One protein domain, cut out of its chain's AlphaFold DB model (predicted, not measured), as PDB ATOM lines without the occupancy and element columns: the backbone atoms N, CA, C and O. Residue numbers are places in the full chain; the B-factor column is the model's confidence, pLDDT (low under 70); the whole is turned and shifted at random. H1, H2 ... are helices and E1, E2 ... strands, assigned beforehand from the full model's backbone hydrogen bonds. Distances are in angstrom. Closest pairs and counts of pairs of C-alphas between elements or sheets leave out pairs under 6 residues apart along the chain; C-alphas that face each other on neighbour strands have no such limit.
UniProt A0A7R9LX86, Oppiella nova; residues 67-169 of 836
ATOM      1  N   VAL A  67       2.450  -8.975  49.058       43.53
ATOM      2  CA  VAL A  67       2.780 -10.375  49.385       43.53
ATOM      3  C   VAL A  67       2.267 -11.397  48.353       43.53
ATOM      4  O   VAL A  67       2.965 -12.362  48.044       43.53
ATOM      5  N   LEU A  68       1.090 -11.168  47.759       46.94
ATOM      6  CA  LEU A  68       0.440 -12.121  46.846       46.94
ATOM      7  C   LEU A  68       1.173 -12.337  45.505       46.94
ATOM      8  O   LEU A  68       0.963 -13.366  44.863       46.94
ATOM      9  N   CYS A  69       2.068 -11.430  45.094       43.66
ATOM     10  CA  CYS A  69       2.860 -11.597  43.868       43.66
ATOM     11  C   CYS A  69       3.773 -12.836  43.910       43.66
ATOM     12  O   CYS A  69       3.910 -13.542  42.912       43.66
ATOM     13  N   GLY A  70       4.410 -13.105  45.057       46.03
ATOM     14  CA  GLY A  70       5.360 -14.214  45.195       46.03
ATOM     15  C   GLY A  70       4.669 -15.574  45.272       46.03
ATOM     16  O   GLY A  70       5.045 -16.509  44.562       46.03
ATOM     17  N   THR A  71       3.619 -15.675  46.091       53.97
ATOM     18  CA  THR A  71       2.898 -16.933  46.325       53.97
ATOM     19  C   THR A  71       2.198 -17.430  45.061       53.97
ATOM     20  O   THR A  71       2.325 -18.597  44.700       53.97
ATOM     21  N   GLN A  72       1.525 -16.562  44.310       58.25
ATOM     22  CA  GLN A  72       0.734 -16.996  43.152       58.25
ATOM     23  C   GLN A  72       1.590 -17.432  41.959       58.25
ATOM     24  O   GLN A  72       1.246 -18.396  41.275       58.25
ATOM     25  N   LEU A  73       2.750 -16.802  41.747       63.34
ATOM     26  CA  LEU A  73       3.723 -17.259  40.749       63.34
ATOM     27  C   LEU A  73       4.351 -18.614  41.148       63.34
ATOM     28  O   LEU A  73       4.659 -19.425  40.273       63.34
ATOM     29  N   ASN A  74       4.447 -18.922  42.450       62.00
ATOM     30  CA  ASN A  74       4.752 -20.273  42.943       62.00
ATOM     31  C   ASN A  74       3.595 -21.279  42.745       62.00
ATOM     32  O   ASN A  74       3.852 -22.478  42.632       62.00
ATOM     33  N   HIS A  75       2.351 -20.818  42.594       62.25
ATOM     34  CA  HIS A  75       1.156 -21.642  42.357       62.25
ATOM     35  C   HIS A  75       0.566 -21.472  40.943       62.25
ATOM     36  O   HIS A  75      -0.642 -21.376  40.757       62.25
ATOM     37  N   TRP A  76       1.439 -21.518  39.929       62.91
ATOM     38  CA  TRP A  76       1.102 -21.620  38.495       62.91
ATOM     39  C   TRP A  76       0.440 -20.399  37.833       62.91
ATOM     40  O   TRP A  76       0.107 -20.478  36.646       62.91
ATOM     41  N   ALA A  77       0.317 -19.251  38.508       61.53
ATOM     42  CA  ALA A  77      -0.042 -18.009  37.824       61.53
ATOM     43  C   ALA A  77       1.023 -17.646  36.767       61.53
ATOM     44  O   ALA A  77       2.225 -17.774  36.998       61.53
ATOM     45  N   VAL A  78       0.580 -17.189  35.591       63.88
ATOM     46  CA  VAL A  78       1.451 -16.916  34.423       63.88
ATOM     47  C   VAL A  78       1.740 -15.424  34.195       63.88
ATOM     48  O   VAL A  78       2.329 -15.050  33.181       63.88
ATOM     49  N   GLY A  79       1.310 -14.561  35.116       66.38
ATOM     50  CA  GLY A  79       1.477 -13.110  35.057       66.38
ATOM     51  C   GLY A  79       0.664 -12.392  36.136       66.38
ATOM     52  O   GLY A  79      -0.139 -13.014  36.826       66.38
ATOM     53  N   TRP A  80       0.877 -11.081  36.262       68.00
ATOM     54  CA  TRP A  80       0.224 -10.195  37.233       68.00
ATOM     55  C   TRP A  80      -0.023  -8.823  36.594       68.00
ATOM     56  O   TRP A  80       0.801  -8.371  35.793       68.00
ATOM     57  N   ILE A  81      -1.144  -8.168  36.918       67.56
ATOM     58  CA  ILE A  81      -1.551  -6.868  36.358       67.56
ATOM     59  C   ILE A  81      -2.236  -6.024  37.446       67.56
ATOM     60  O   ILE A  81      -3.171  -6.485  38.096       67.56
ATOM     61  N   GLU A  82      -1.787  -4.777  37.606       66.38
ATOM     62  CA  GLU A  82      -2.389  -3.787  38.511       66.38
ATOM     63  C   GLU A  82      -3.687  -3.184  37.956       66.38
ATOM     64  O   GLU A  82      -3.867  -3.089  36.743       66.38
ATOM     65  N   TRP A  83      -4.582  -2.728  38.840       63.09
ATOM     66  CA  TRP A  83      -5.850  -2.095  38.436       63.09
ATOM     67  C   TRP A  83      -5.628  -0.758  37.732       63.09
ATOM     68  O   TRP A  83      -6.067  -0.577  36.599       63.09
ATOM     69  N   ASN A  84      -4.919   0.153  38.392       72.31
ATOM     70  CA  ASN A  84      -4.605   1.479  37.879       72.31
ATOM     71  C   ASN A  84      -3.090   1.584  37.703       72.31
ATOM     72  O   ASN A  84      -2.350   1.175  38.593       72.31
ATOM     73  N   MET A  85      -2.603   2.160  36.599       75.75
ATOM     74  CA  MET A  85      -1.174   2.505  36.496       75.75
ATOM     75  C   MET A  85      -0.858   3.765  37.313       75.75
ATOM     76  O   MET A  85       0.176   3.832  37.978       75.75
ATOM     77  N   ALA A  86      -1.735   4.768  37.244       80.75
ATOM     78  CA  ALA A  86      -1.588   6.026  37.953       80.75
ATOM     79  C   ALA A  86      -2.956   6.604  38.340       80.75
ATOM     80  O   ALA A  86      -3.920   6.425  37.598       80.75
ATOM     81  N   LEU A  87      -3.002   7.311  39.469       81.56
ATOM     82  CA  LEU A  87      -4.154   8.071  39.970       81.56
ATOM     83  C   LEU A  87      -3.716   9.495  40.353       81.56
ATOM     84  O   LEU A  87      -2.518   9.782  40.421       81.56
ATOM     85  N   ASP A  88      -4.658  10.395  40.622       79.25
ATOM     86  CA  ASP A  88      -4.382  11.664  41.306       79.25
ATOM     87  C   ASP A  88      -4.250  11.486  42.834       79.25
ATOM     88  O   ASP A  88      -4.483  10.409  43.380       79.25
ATOM     89  N   LEU A  89      -3.858  12.548  43.550       79.00
ATOM     90  CA  LEU A  89      -3.688  12.534  45.015       79.00
ATOM     91  C   LEU A  89      -4.967  12.241  45.826       79.00
ATOM     92  O   LEU A  89      -4.860  11.930  47.008       79.00
ATOM     93  N   SER A  90      -6.145  12.319  45.211       72.31
ATOM     94  CA  SER A  90      -7.443  11.925  45.779       72.31
ATOM     95  C   SER A  90      -7.866  10.499  45.388       72.31
ATOM     96  O   SER A  90      -8.924  10.042  45.811       72.31
ATOM     97  N   GLY A  91      -7.051   9.780  44.607       71.69
ATOM     98  CA  GLY A  91      -7.375   8.447  44.091       71.69
ATOM     99  C   GLY A  91      -8.287   8.456  42.859       71.69
ATOM    100  O   GLY A  91      -8.834   7.413  42.513       71.69
ATOM    101  N   GLY A  92      -8.470   9.610  42.213       70.12
ATOM    102  CA  GLY A  92      -9.250   9.777  40.986       70.12
ATOM    103  C   GLY A  92      -8.383   9.862  39.717       70.12
ATOM    104  O   GLY A  92      -7.195   9.522  39.753       70.12
ATOM    105  N   PRO A  93      -8.947  10.330  38.588       64.25
ATOM    106  CA  PRO A  93     -10.344  10.728  38.406       64.25
ATOM    107  C   PRO A  93     -11.284   9.528  38.196       64.25
ATOM    108  O   PRO A  93     -10.887   8.485  37.686       64.25
ATOM    109  N   THR A  94     -12.555   9.702  38.557       68.19
ATOM    110  CA  THR A  94     -13.644   8.725  38.366       68.19
ATOM    111  C   THR A  94     -14.959   9.465  38.106       68.19
ATOM    112  O   THR A  94     -15.130  10.595  38.569       68.19
ATOM    113  N   TRP A  95     -15.878   8.861  37.347       59.41
ATOM    114  CA  TRP A  95     -17.191   9.446  37.023       59.41
ATOM    115  C   TRP A  95     -18.302   9.099  38.024       59.41
ATOM    116  O   TRP A  95     -19.423   9.588  37.887       59.41
ATOM    117  N   PHE A  96     -18.000   8.262  39.016       54.16
ATOM    118  CA  PHE A  96     -18.914   7.820  40.066       54.16
ATOM    119  C   PHE A  96     -18.197   7.901  41.422       54.16
ATOM    120  O   PHE A  96     -16.972   7.849  41.479       54.16
ATOM    121  N   GLU A  97     -18.918   8.019  42.536       52.09
ATOM    122  CA  GLU A  97     -18.301   8.177  43.863       52.09
ATOM    123  C   GLU A  97     -17.752   6.842  44.421       52.09
ATOM    124  O   GLU A  97     -18.258   6.293  45.398       52.09
ATOM    125  N   ARG A  98     -16.693   6.297  43.796       51.03
ATOM    126  CA  ARG A  98     -15.991   5.068  44.225       51.03
ATOM    127  C   ARG A  98     -14.656   5.412  44.908       51.03
ATOM    128  O   ARG A  98     -13.610   5.500  44.266       51.03
ATOM    129  N   GLN A  99     -14.674   5.594  46.230       50.38
ATOM    130  CA  GLN A  99     -13.446   5.718  47.033       50.38
ATOM    131  C   GLN A  99     -12.912   4.325  47.415       50.38
ATOM    132  O   GLN A  99     -13.657   3.519  47.969       50.38
ATOM    133  N   GLY A 100     -11.627   4.038  47.154       54.75
ATOM    134  CA  GLY A 100     -10.946   2.874  47.749       54.75
ATOM    135  C   GLY A 100      -9.867   2.161  46.922       54.75
ATOM    136  O   GLY A 100      -9.035   1.476  47.517       54.75
ATOM    137  N   CYS A 101      -9.831   2.294  45.590       59.66
ATOM    138  CA  CYS A 101      -8.820   1.596  44.782       59.66
ATOM    139  C   CYS A 101      -7.477   2.345  44.746       59.66
ATOM    140  O   CYS A 101      -7.422   3.573  44.771       59.66
ATOM    141  N   GLY A 102      -6.383   1.583  44.684       67.62
ATOM    142  CA  GLY A 102      -5.017   2.103  44.663       67.62
ATOM    143  C   GLY A 102      -4.386   2.183  43.274       67.62
ATOM    144  O   GLY A 102      -4.961   1.750  42.274       67.62
ATOM    145  N   GLY A 103      -3.150   2.688  43.243       74.12
ATOM    146  CA  GLY A 103      -2.243   2.625  42.096       74.12
ATOM    147  C   GLY A 103      -0.768   2.656  42.537       74.12
ATOM    148  O   GLY A 103      -0.465   3.108  43.642       74.12
ATOM    149  N   PRO A 104       0.184   2.189  41.711       81.56
ATOM    150  CA  PRO A 104       1.613   2.239  42.020       81.56
ATOM    151  C   PRO A 104       2.222   3.636  41.800       81.56
ATOM    152  O   PRO A 104       3.309   3.918  42.306       81.56
ATOM    153  N   VAL A 105       1.543   4.529  41.074       88.00
ATOM    154  CA  VAL A 105       1.961   5.922  40.856       88.00
ATOM    155  C   VAL A 105       0.818   6.873  41.214       88.00
ATOM    156  O   VAL A 105      -0.334   6.618  40.881       88.00
ATOM    157  N   TYR A 106       1.144   7.983  41.870       87.69
ATOM    158  CA  TYR A 106       0.218   9.083  42.148       87.69
ATOM    159  C   TYR A 106       0.743  10.365  41.497       87.69
ATOM    160  O   TYR A 106       1.939  10.646  41.568       87.69
ATOM    161  N   ILE A 107      -0.125  11.143  40.856       86.31
ATOM    162  CA  ILE A 107       0.235  12.333  40.077       86.31
ATOM    163  C   ILE A 107      -0.381  13.579  40.722       86.31
ATOM    164  O   ILE A 107      -1.557  13.605  41.076       86.31
ATOM    165  N   ASN A 108       0.412  14.641  40.837       84.12
ATOM    166  CA  ASN A 108      -0.045  15.968  41.228       84.12
ATOM    167  C   ASN A 108       0.054  16.919  40.021       84.12
ATOM    168  O   ASN A 108       1.097  17.555  39.822       84.12
ATOM    169  N   PRO A 109      -1.013  17.041  39.205       72.75
ATOM    170  CA  PRO A 109      -0.980  17.848  37.986       72.75
ATOM    171  C   PRO A 109      -0.816  19.349  38.267       72.75
ATOM    172  O   PRO A 109      -0.290  20.064  37.421       72.75
ATOM    173  N   LEU A 110      -1.191  19.826  39.463       79.31
ATOM    174  CA  LEU A 110      -1.025  21.230  39.867       79.31
ATOM    175  C   LEU A 110       0.441  21.611  40.120       79.31
ATOM    176  O   LEU A 110       0.783  22.790  40.065       79.31
ATOM    177  N   LYS A 111       1.306  20.626  40.397       81.56
ATOM    178  CA  LYS A 111       2.750  20.823  40.592       81.56
ATOM    179  C   LYS A 111       3.623  20.240  39.475       81.56
ATOM    180  O   LYS A 111       4.809  20.546  39.419       81.56
ATOM    181  N   GLY A 112       3.069  19.376  38.624       84.06
ATOM    182  CA  GLY A 112       3.852  18.553  37.694       84.06
ATOM    183  C   GLY A 112       4.669  17.452  38.390       84.06
ATOM    184  O   GLY A 112       5.642  16.959  37.823       84.06
ATOM    185  N   GLU A 113       4.298  17.076  39.618       88.00
ATOM    186  CA  GLU A 113       4.984  16.052  40.419       88.00
ATOM    187  C   GLU A 113       4.338  14.668  40.217       88.00
ATOM    188  O   GLU A 113       3.126  14.558  40.017       88.00
ATOM    189  N   ALA A 114       5.135  13.600  40.317       87.19
ATOM    190  CA  ALA A 114       4.652  12.220  40.327       87.19
ATOM    191  C   ALA A 114       5.394  11.394  41.390       87.19
ATOM    192  O   ALA A 114       6.627  11.356  41.417       87.19
ATOM    193  N   TYR A 115       4.638  10.716  42.248       86.81
ATOM    194  CA  TYR A 115       5.126   9.941  43.385       86.81
ATOM    195  C   TYR A 115       4.971   8.445  43.094       86.81
ATOM    196  O   TYR A 115       3.900   7.985  42.701       86.81
ATOM    197  N   LYS A 116       6.045   7.675  43.284       88.38
ATOM    198  CA  LYS A 116       6.041   6.211  43.153       88.38
ATOM    199  C   LYS A 116       5.786   5.592  44.520       88.38
ATOM    200  O   LYS A 116       6.557   5.848  45.444       88.38
ATOM    201  N   GLN A 117       4.744   4.779  44.631       80.88
ATOM    202  CA  GLN A 117       4.387   4.086  45.866       80.88
ATOM    203  C   GLN A 117       5.305   2.878  46.121       80.88
ATOM    204  O   GLN A 117       5.933   2.388  45.180       80.88
ATOM    205  N   PRO A 118       5.373   2.336  47.354       76.38
ATOM    206  CA  PRO A 118       6.163   1.136  47.656       76.38
ATOM    207  C   PRO A 118       5.862  -0.055  46.727       76.38
ATOM    208  O   PRO A 118       6.779  -0.769  46.315       76.38
ATOM    209  N   SER A 119       4.602  -0.213  46.305       70.38
ATOM    210  CA  SER A 119       4.177  -1.227  45.329       70.38
ATOM    211  C   SER A 119       4.893  -1.105  43.979       70.38
ATOM    212  O   SER A 119       5.284  -2.127  43.424       70.38
ATOM    213  N   PHE A 120       5.167   0.109  43.479       81.50
ATOM    214  CA  PHE A 120       5.936   0.323  42.242       81.50
ATOM    215  C   PHE A 120       7.320  -0.334  42.309       81.50
ATOM    216  O   PHE A 120       7.766  -0.970  41.355       81.50
ATOM    217  N   TYR A 121       8.008  -0.182  43.442       79.75
ATOM    218  CA  TYR A 121       9.356  -0.714  43.629       79.75
ATOM    219  C   TYR A 121       9.345  -2.234  43.818       79.75
ATOM    220  O   TYR A 121      10.177  -2.920  43.227       79.75
ATOM    221  N   ALA A 122       8.376  -2.769  44.566       74.38
ATOM    222  CA  ALA A 122       8.240  -4.208  44.771       74.38
ATOM    223  C   ALA A 122       7.846  -4.957  43.483       74.38
ATOM    224  O   ALA A 122       8.515  -5.917  43.106       74.38
ATOM    225  N   LEU A 123       6.843  -4.470  42.742       75.75
ATOM    226  CA  LEU A 123       6.487  -4.980  41.407       75.75
ATOM    227  C   LEU A 123       7.655  -4.840  40.419       75.75
ATOM    228  O   LEU A 123       7.821  -5.662  39.512       75.75
ATOM    229  N   GLY A 124       8.505  -3.830  40.621       81.31
ATOM    230  CA  GLY A 124       9.781  -3.670  39.931       81.31
ATOM    231  C   GLY A 124      10.722  -4.866  40.109       81.31
ATOM    232  O   GLY A 124      11.335  -5.277  39.129       81.31
ATOM    233  N   GLN A 125      10.800  -5.482  41.294       82.69
ATOM    234  CA  GLN A 125      11.668  -6.650  41.526       82.69
ATOM    235  C   GLN A 125      11.239  -7.876  40.707       82.69
ATOM    236  O   GLN A 125      12.081  -8.602  40.185       82.69
ATOM    237  N   PHE A 126       9.934  -8.078  40.512       82.31
ATOM    238  CA  PHE A 126       9.437  -9.134  39.630       82.31
ATOM    239  C   PHE A 126       9.651  -8.753  38.155       82.31
ATOM    240  O   PHE A 126      10.397  -9.418  37.435       82.31
ATOM    241  N   SER A 127       9.060  -7.638  37.717       80.56
ATOM    242  CA  SER A 127       8.985  -7.237  36.300       80.56
ATOM    243  C   SER A 127      10.316  -6.822  35.657       80.56
ATOM    244  O   SER A 127      10.446  -6.883  34.433       80.56
ATOM    245  N   LYS A 128      11.320  -6.406  36.442       83.81
ATOM    246  CA  LYS A 128      12.644  -6.021  35.923       83.81
ATOM    247  C   LYS A 128      13.574  -7.213  35.707       83.81
ATOM    248  O   LYS A 128      14.422  -7.158  34.813       83.81
ATOM    249  N   PHE A 129      13.447  -8.253  36.530       85.50
ATOM    250  CA  PHE A 129      14.392  -9.372  36.566       85.50
ATOM    251  C   PHE A 129      13.821 -10.638  35.922       85.50
ATOM    252  O   PHE A 129      14.523 -11.277  35.131       85.50
ATOM    253  N   ILE A 130      12.549 -10.960  36.175       85.62
ATOM    254  CA  ILE A 130      11.831 -12.057  35.516       85.62
ATOM    255  C   ILE A 130      11.327 -11.543  34.161       85.62
ATOM    256  O   ILE A 130      10.283 -10.902  34.061       85.62
ATOM    257  N   SER A 131      12.100 -11.790  33.102       84.00
ATOM    258  CA  SER A 131      11.724 -11.389  31.742       84.00
ATOM    259  C   SER A 131      10.521 -12.196  31.231       84.00
ATOM    260  O   SER A 131      10.279 -13.304  31.726       84.00
ATOM    261  N   PRO A 132       9.817 -11.722  30.185       80.88
ATOM    262  CA  PRO A 132       8.871 -12.548  29.446       80.88
ATOM    263  C   PRO A 132       9.456 -13.913  29.079       80.88
ATOM    264  O   PRO A 132      10.659 -14.055  28.849       80.88
ATOM    265  N   ASP A 133       8.570 -14.906  29.064       81.00
ATOM    266  CA  ASP A 133       8.834 -16.295  28.691       81.00
ATOM    267  C   ASP A 133       9.906 -17.001  29.568       81.00
ATOM    268  O   ASP A 133      10.418 -18.064  29.216       81.00
ATOM    269  N   SER A 134      10.196 -16.445  30.756       85.62
ATOM    270  CA  SER A 134      10.894 -17.147  31.846       85.62
ATOM    271  C   SER A 134      10.058 -18.314  32.382       85.62
ATOM    272  O   SER A 134       8.836 -18.226  32.486       85.62
ATOM    273  N   VAL A 135      10.727 -19.390  32.791       85.75
ATOM    274  CA  VAL A 135      10.116 -20.611  33.335       85.75
ATOM    275  C   VAL A 135      10.361 -20.672  34.841       85.75
ATOM    276  O   VAL A 135      11.509 -20.561  35.275       85.75
ATOM    277  N   ARG A 136       9.316 -20.872  35.657       84.75
ATOM    278  CA  ARG A 136       9.494 -21.131  37.096       84.75
ATOM    279  C   ARG A 136      10.274 -22.433  37.293       84.75
ATOM    280  O   ARG A 136       9.946 -23.446  36.681       84.75
ATOM    281  N   ILE A 137      11.277 -22.403  38.162       85.50
ATOM    282  CA  ILE A 137      12.041 -23.584  38.584       85.50
ATOM    283  C   ILE A 137      11.797 -23.847  40.071       85.50
ATOM    284  O   ILE A 137      11.415 -22.932  40.800       85.50
ATOM    285  N   GLY A 138      12.003 -25.086  40.518       78.56
ATOM    286  CA  GLY A 138      11.947 -25.419  41.942       78.56
ATOM    287  C   GLY A 138      13.092 -24.783  42.736       78.56
ATOM    288  O   GLY A 138      14.142 -24.461  42.178       78.56
ATOM    289  N   HIS A 139      12.873 -24.637  44.038       79.75
ATOM    290  CA  HIS A 139      13.877 -24.301  45.042       79.75
ATOM    291  C   HIS A 139      13.584 -25.084  46.323       79.75
ATOM    292  O   HIS A 139      12.482 -25.602  46.499       79.75
ATOM    293  N   GLU A 140      14.569 -25.142  47.210       74.12
ATOM    294  CA  GLU A 140      14.490 -25.787  48.517       74.12
ATOM    295  C   GLU A 140      15.036 -24.800  49.556       74.12
ATOM    296  O   GLU A 140      16.069 -24.167  49.325       74.12
ATOM    297  N   LEU A 141      14.321 -24.619  50.668       62.41
ATOM    298  CA  LEU A 141      14.746 -23.749  51.763       62.41
ATOM    299  C   LEU A 141      15.376 -24.615  52.855       62.41
ATOM    300  O   LEU A 141      14.682 -25.323  53.574       62.41
ATOM    301  N   VAL A 142      16.704 -24.545  52.973       54.25
ATOM    302  CA  VAL A 142      17.501 -25.345  53.930       54.25
ATOM    303  C   VAL A 142      17.256 -24.922  55.395       54.25
ATOM    304  O   VAL A 142      17.607 -25.636  56.329       54.25
ATOM    305  N   SER A 143      16.615 -23.771  55.596       50.91
ATOM    306  CA  SER A 143      16.049 -23.307  56.862       50.91
ATOM    307  C   SER A 143      14.830 -22.435  56.559       50.91
ATOM    308  O   SER A 143      14.956 -21.491  55.773       50.91
ATOM    309  N   SER A 144      13.677 -22.723  57.163       47.94
ATOM    310  CA  SER A 144      12.512 -21.839  57.098       47.94
ATOM    311  C   SER A 144      12.696 -20.624  58.008       47.94
ATOM    312  O   SER A 144      13.229 -20.723  59.112       47.94
ATOM    313  N   VAL A 145      12.254 -19.477  57.504       55.84
ATOM    314  CA  VAL A 145      11.894 -18.277  58.263       55.84
ATOM    315  C   VAL A 145      10.628 -17.800  57.568       55.84
ATOM    316  O   VAL A 145      10.663 -17.541  56.365       55.84
ATOM    317  N   ASP A 146       9.506 -17.791  58.270       52.81
ATOM    318  CA  ASP A 146       8.187 -17.907  57.625       52.81
ATOM    319  C   ASP A 146       7.777 -16.634  56.857       52.81
ATOM    320  O   ASP A 146       7.071 -16.683  55.846       52.81
ATOM    321  N   ASP A 147       8.378 -15.503  57.232       64.38
ATOM    322  CA  ASP A 147       8.316 -14.225  56.522       64.38
ATOM    323  C   ASP A 147       9.284 -14.085  55.323       64.38
ATOM    324  O   ASP A 147       9.333 -13.025  54.691       64.38
ATOM    325  N   ILE A 148      10.050 -15.123  54.959       65.50
ATOM    326  CA  ILE A 148      10.918 -15.125  53.768       65.50
ATOM    327  C   ILE A 148      10.260 -15.909  52.629       65.50
ATOM    328  O   ILE A 148      10.419 -17.120  52.476       65.50
ATOM    329  N   HIS A 149       9.558 -15.193  51.752       71.88
ATOM    330  CA  HIS A 149       8.983 -15.771  50.538       71.88
ATOM    331  C   HIS A 149       9.981 -15.709  49.374       71.88
ATOM    332  O   HIS A 149      10.500 -14.641  49.034       71.88
ATOM    333  N   VAL A 150      10.210 -16.845  48.711       77.19
ATOM    334  CA  VAL A 150      11.144 -16.958  47.579       77.19
ATOM    335  C   VAL A 150      10.412 -17.360  46.300       77.19
ATOM    336  O   VAL A 150       9.583 -18.267  46.299       77.19
ATOM    337  N   LEU A 151      10.744 -16.711  45.182       83.75
ATOM    338  CA  LEU A 151      10.334 -17.110  43.835       83.75
ATOM    339  C   LEU A 151      11.571 -17.309  42.956       83.75
ATOM    340  O   LEU A 151      12.394 -16.405  42.805       83.75
ATOM    341  N   THR A 152      11.669 -18.478  42.324       87.50
ATOM    342  CA  THR A 152      12.789 -18.854  41.452       87.50
ATOM    343  C   THR A 152      12.355 -19.053  40.007       87.50
ATOM    344  O   THR A 152      11.499 -19.885  39.699       87.50
ATOM    345  N   ALA A 153      12.983 -18.318  39.091       89.44
ATOM    346  CA  ALA A 153      12.689 -18.375  37.663       89.44
ATOM    347  C   ALA A 153      13.970 -18.465  36.825       89.44
ATOM    348  O   ALA A 153      14.947 -17.760  37.074       89.44
ATOM    349  N   LYS A 154      13.948 -19.303  35.789       91.94
ATOM    350  CA  LYS A 154      14.982 -19.378  34.759       91.94
ATOM    351  C   LYS A 154      14.532 -18.595  33.526       91.94
ATOM    352  O   LYS A 154      13.518 -18.920  32.909       91.94
ATOM    353  N   ARG A 155      15.302 -17.578  33.157       92.06
ATOM    354  CA  ARG A 155      15.082 -16.718  31.986       92.06
ATOM    355  C   ARG A 155      15.414 -17.439  30.667       92.06
ATOM    356  O   ARG A 155      16.199 -18.394  30.678       92.06
ATOM    357  N   PRO A 156      14.918 -16.951  29.510       87.62
ATOM    358  CA  PRO A 156      15.275 -17.482  28.188       87.62
ATOM    359  C   PRO A 156      16.778 -17.422  27.860       87.62
ATOM    360  O   PRO A 156      17.276 -18.248  27.101       87.62
ATOM    361  N   ASP A 157      17.521 -16.487  28.462       89.94
ATOM    362  CA  ASP A 157      18.986 -16.377  28.352       89.94
ATOM    363  C   ASP A 157      19.755 -17.354  29.271       89.94
ATOM    364  O   ASP A 157      20.980 -17.309  29.347       89.94
ATOM    365  N   ASN A 158      19.044 -18.280  29.925       89.19
ATOM    366  CA  ASN A 158      19.502 -19.194  30.977       89.19
ATOM    367  C   ASN A 158      19.887 -18.537  32.314       89.19
ATOM    368  O   ASN A 158      20.256 -19.269  33.233       89.19
ATOM    369  N   GLY A 159      19.749 -17.216  32.475       90.56
ATOM    370  CA  GLY A 159      19.939 -16.562  33.768       90.56
ATOM    371  C   GLY A 159      18.929 -17.058  34.806       90.56
ATOM    372  O   GLY A 159      17.728 -17.107  34.536       90.56
ATOM    373  N   VAL A 160      19.402 -17.418  36.000       91.31
ATOM    374  CA  VAL A 160      18.535 -17.754  37.139       91.31
ATOM    375  C   VAL A 160      18.274 -16.493  37.956       91.31
ATOM    376  O   VAL A 160      19.198 -15.755  38.291       91.31
ATOM    377  N   VAL A 161      17.004 -16.255  38.267       90.25
ATOM    378  CA  VAL A 161      16.521 -15.163  39.110       90.25
ATOM    379  C   VAL A 161      15.957 -15.768  40.384       90.25
ATOM    380  O   VAL A 161      15.116 -16.665  40.323       90.25
ATOM    381  N   VAL A 162      16.399 -15.239  41.520       89.00
ATOM    382  CA  VAL A 162      15.829 -15.506  42.840       89.00
ATOM    383  C   VAL A 162      15.269 -14.180  43.343       89.00
ATOM    384  O   VAL A 162      16.035 -13.258  43.622       89.00
ATOM    385  N   VAL A 163      13.945 -14.053  43.408       83.88
ATOM    386  CA  VAL A 163      13.292 -12.922  44.081       83.88
ATOM    387  C   VAL A 163      13.028 -13.356  45.513       83.88
ATOM    388  O   VAL A 163      12.291 -14.314  45.735       83.88
ATOM    389  N   VAL A 164      13.651 -12.667  46.468       80.50
ATOM    390  CA  VAL A 164      13.459 -12.885  47.905       80.50
ATOM    391  C   VAL A 164      12.689 -11.695  48.463       80.50
ATOM    392  O   VAL A 164      13.135 -10.554  48.334       80.50
ATOM    393  N   LEU A 165      11.540 -11.964  49.072       70.81
ATOM    394  CA  LEU A 165      10.758 -11.004  49.838       70.81
ATOM    395  C   LEU A 165      10.887 -11.392  51.311       70.81
ATOM    396  O   LEU A 165      10.290 -12.380  51.723       70.81
ATOM    397  N   ASN A 166      11.678 -10.635  52.073       67.44
ATOM    398  CA  ASN A 166      11.663 -10.706  53.533       67.44
ATOM    399  C   ASN A 166      10.576  -9.765  54.071       67.44
ATOM    400  O   ASN A 166      10.422  -8.652  53.559       67.44
ATOM    401  N   ARG A 167       9.861 -10.216  55.098       62.09
ATOM    402  CA  ARG A 167       8.784  -9.496  55.783       62.09
ATOM    403  C   ARG A 167       8.994  -9.388  57.307       62.09
ATOM    404  O   ARG A 167       8.244  -8.657  57.936       62.09
ATOM    405  N   GLY A 168      10.005 -10.050  57.877       54.41
ATOM    406  CA  GLY A 168      10.191 -10.121  59.330       54.41
ATOM    407  C   GLY A 168      10.553  -8.772  59.955       54.41
ATOM    408  O   GLY A 168      11.641  -8.246  59.705       54.41
ATOM    409  N   ASP A 169       9.663  -8.252  60.801       49.09
ATOM    410  CA  ASP A 169       9.863  -7.056  61.629       49.09
ATOM    411  C   ASP A 169      10.514  -7.429  62.984       49.09
ATOM    412  O   ASP A 169      10.041  -7.063  64.059       49.09
TER     413      ASP A 169
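Overview. This is residues 67 to 169 of the 836 residues of a protein of Oppiella nova (UniProt A0A7R9LX86). Two small parts stand at opposite ends of a loose frame: a sheet of three short strands, E1, E2 and E3, at one end, and the longer hairpin of E4 and E5 at the other, with H1 packed on E4. H2 and the loop of residues 75 to 85 bridge the two ends, and residues 93 to 98 stick out beside the three-stranded sheet. The printed part has 103 residues, with H1, E1, E2, E3, H2, E4 and E5 in that order; under half, 44 residues, are in named elements, of class mixed, helices and strands. The first sheet has the order E1, E2, E3 and is mixed; the second, E4 and E5, is antiparallel. The whole is loose, with a radius of gyration of the C-alphas of 17.0 A, and spans 50 by 34 by 25 A.

Along the chain. Find C-alpha 68 at (0.440, -12.121, 46.846), where H1 begins; it runs through residues 68 to 74. After a long link come E1, residues 86 to 88, and, past another, E2, residues 105 to 108. E3 is residues 113 to 116. Look next at C-alpha 118, at (6.163, 1.136, 47.656), where H2 begins; it ends at residue 129, 17.4 A away. E4 takes residues 148 to 154, 19.9 A long, and E5 residues 160 to 166, 19.1 A, ending at C-alpha 166, (11.663, -10.706, 53.533).

Arrangement. Start at inner strand E2. E1 is its parallel neighbour, with N 107 and O 87 at 2.8 A. E3 is its antiparallel neighbour, a hairpin with it, with N 108 and O 113 at 2.8 A. H2 is not on this sheet; its closest C-alphas with E2, Val 105 and Phe 120, are 7.0 A apart. Towards the other end, H2 and E5 come closest at the C-alphas of Phe 129 and Val 161, 6.7 A. E4 and E5 form an antiparallel hairpin, with N 161 and O 153 at 2.8 A; residues 135 to 136 also pair with residues 153 to 154 of E4, antiparallel. H1 and E4 are closest at the C-alphas of Gly 70 and Leu 151, 5.9 A. H1 and H2 are close but not clearly touching, 7.9 A between the C-alphas of Cys 69 and Leu 123. Of the O i to N i+4 pairs, 2 of 3 in H1 and 6 of 8 in H2 are within hydrogen-bond range.

Size, cuts and confidence. The C-alphas farthest apart are those of Leu 110 and Val 142, 52.1 A. The printed part has no cut. The links H1 to E1, E1 to E2 and H2 to E4 are long. The mean pLDDT of the printed part is 73.0; residues 67 to 83, 93 to 102, 141 to 148 and 166 to 169 are under 70.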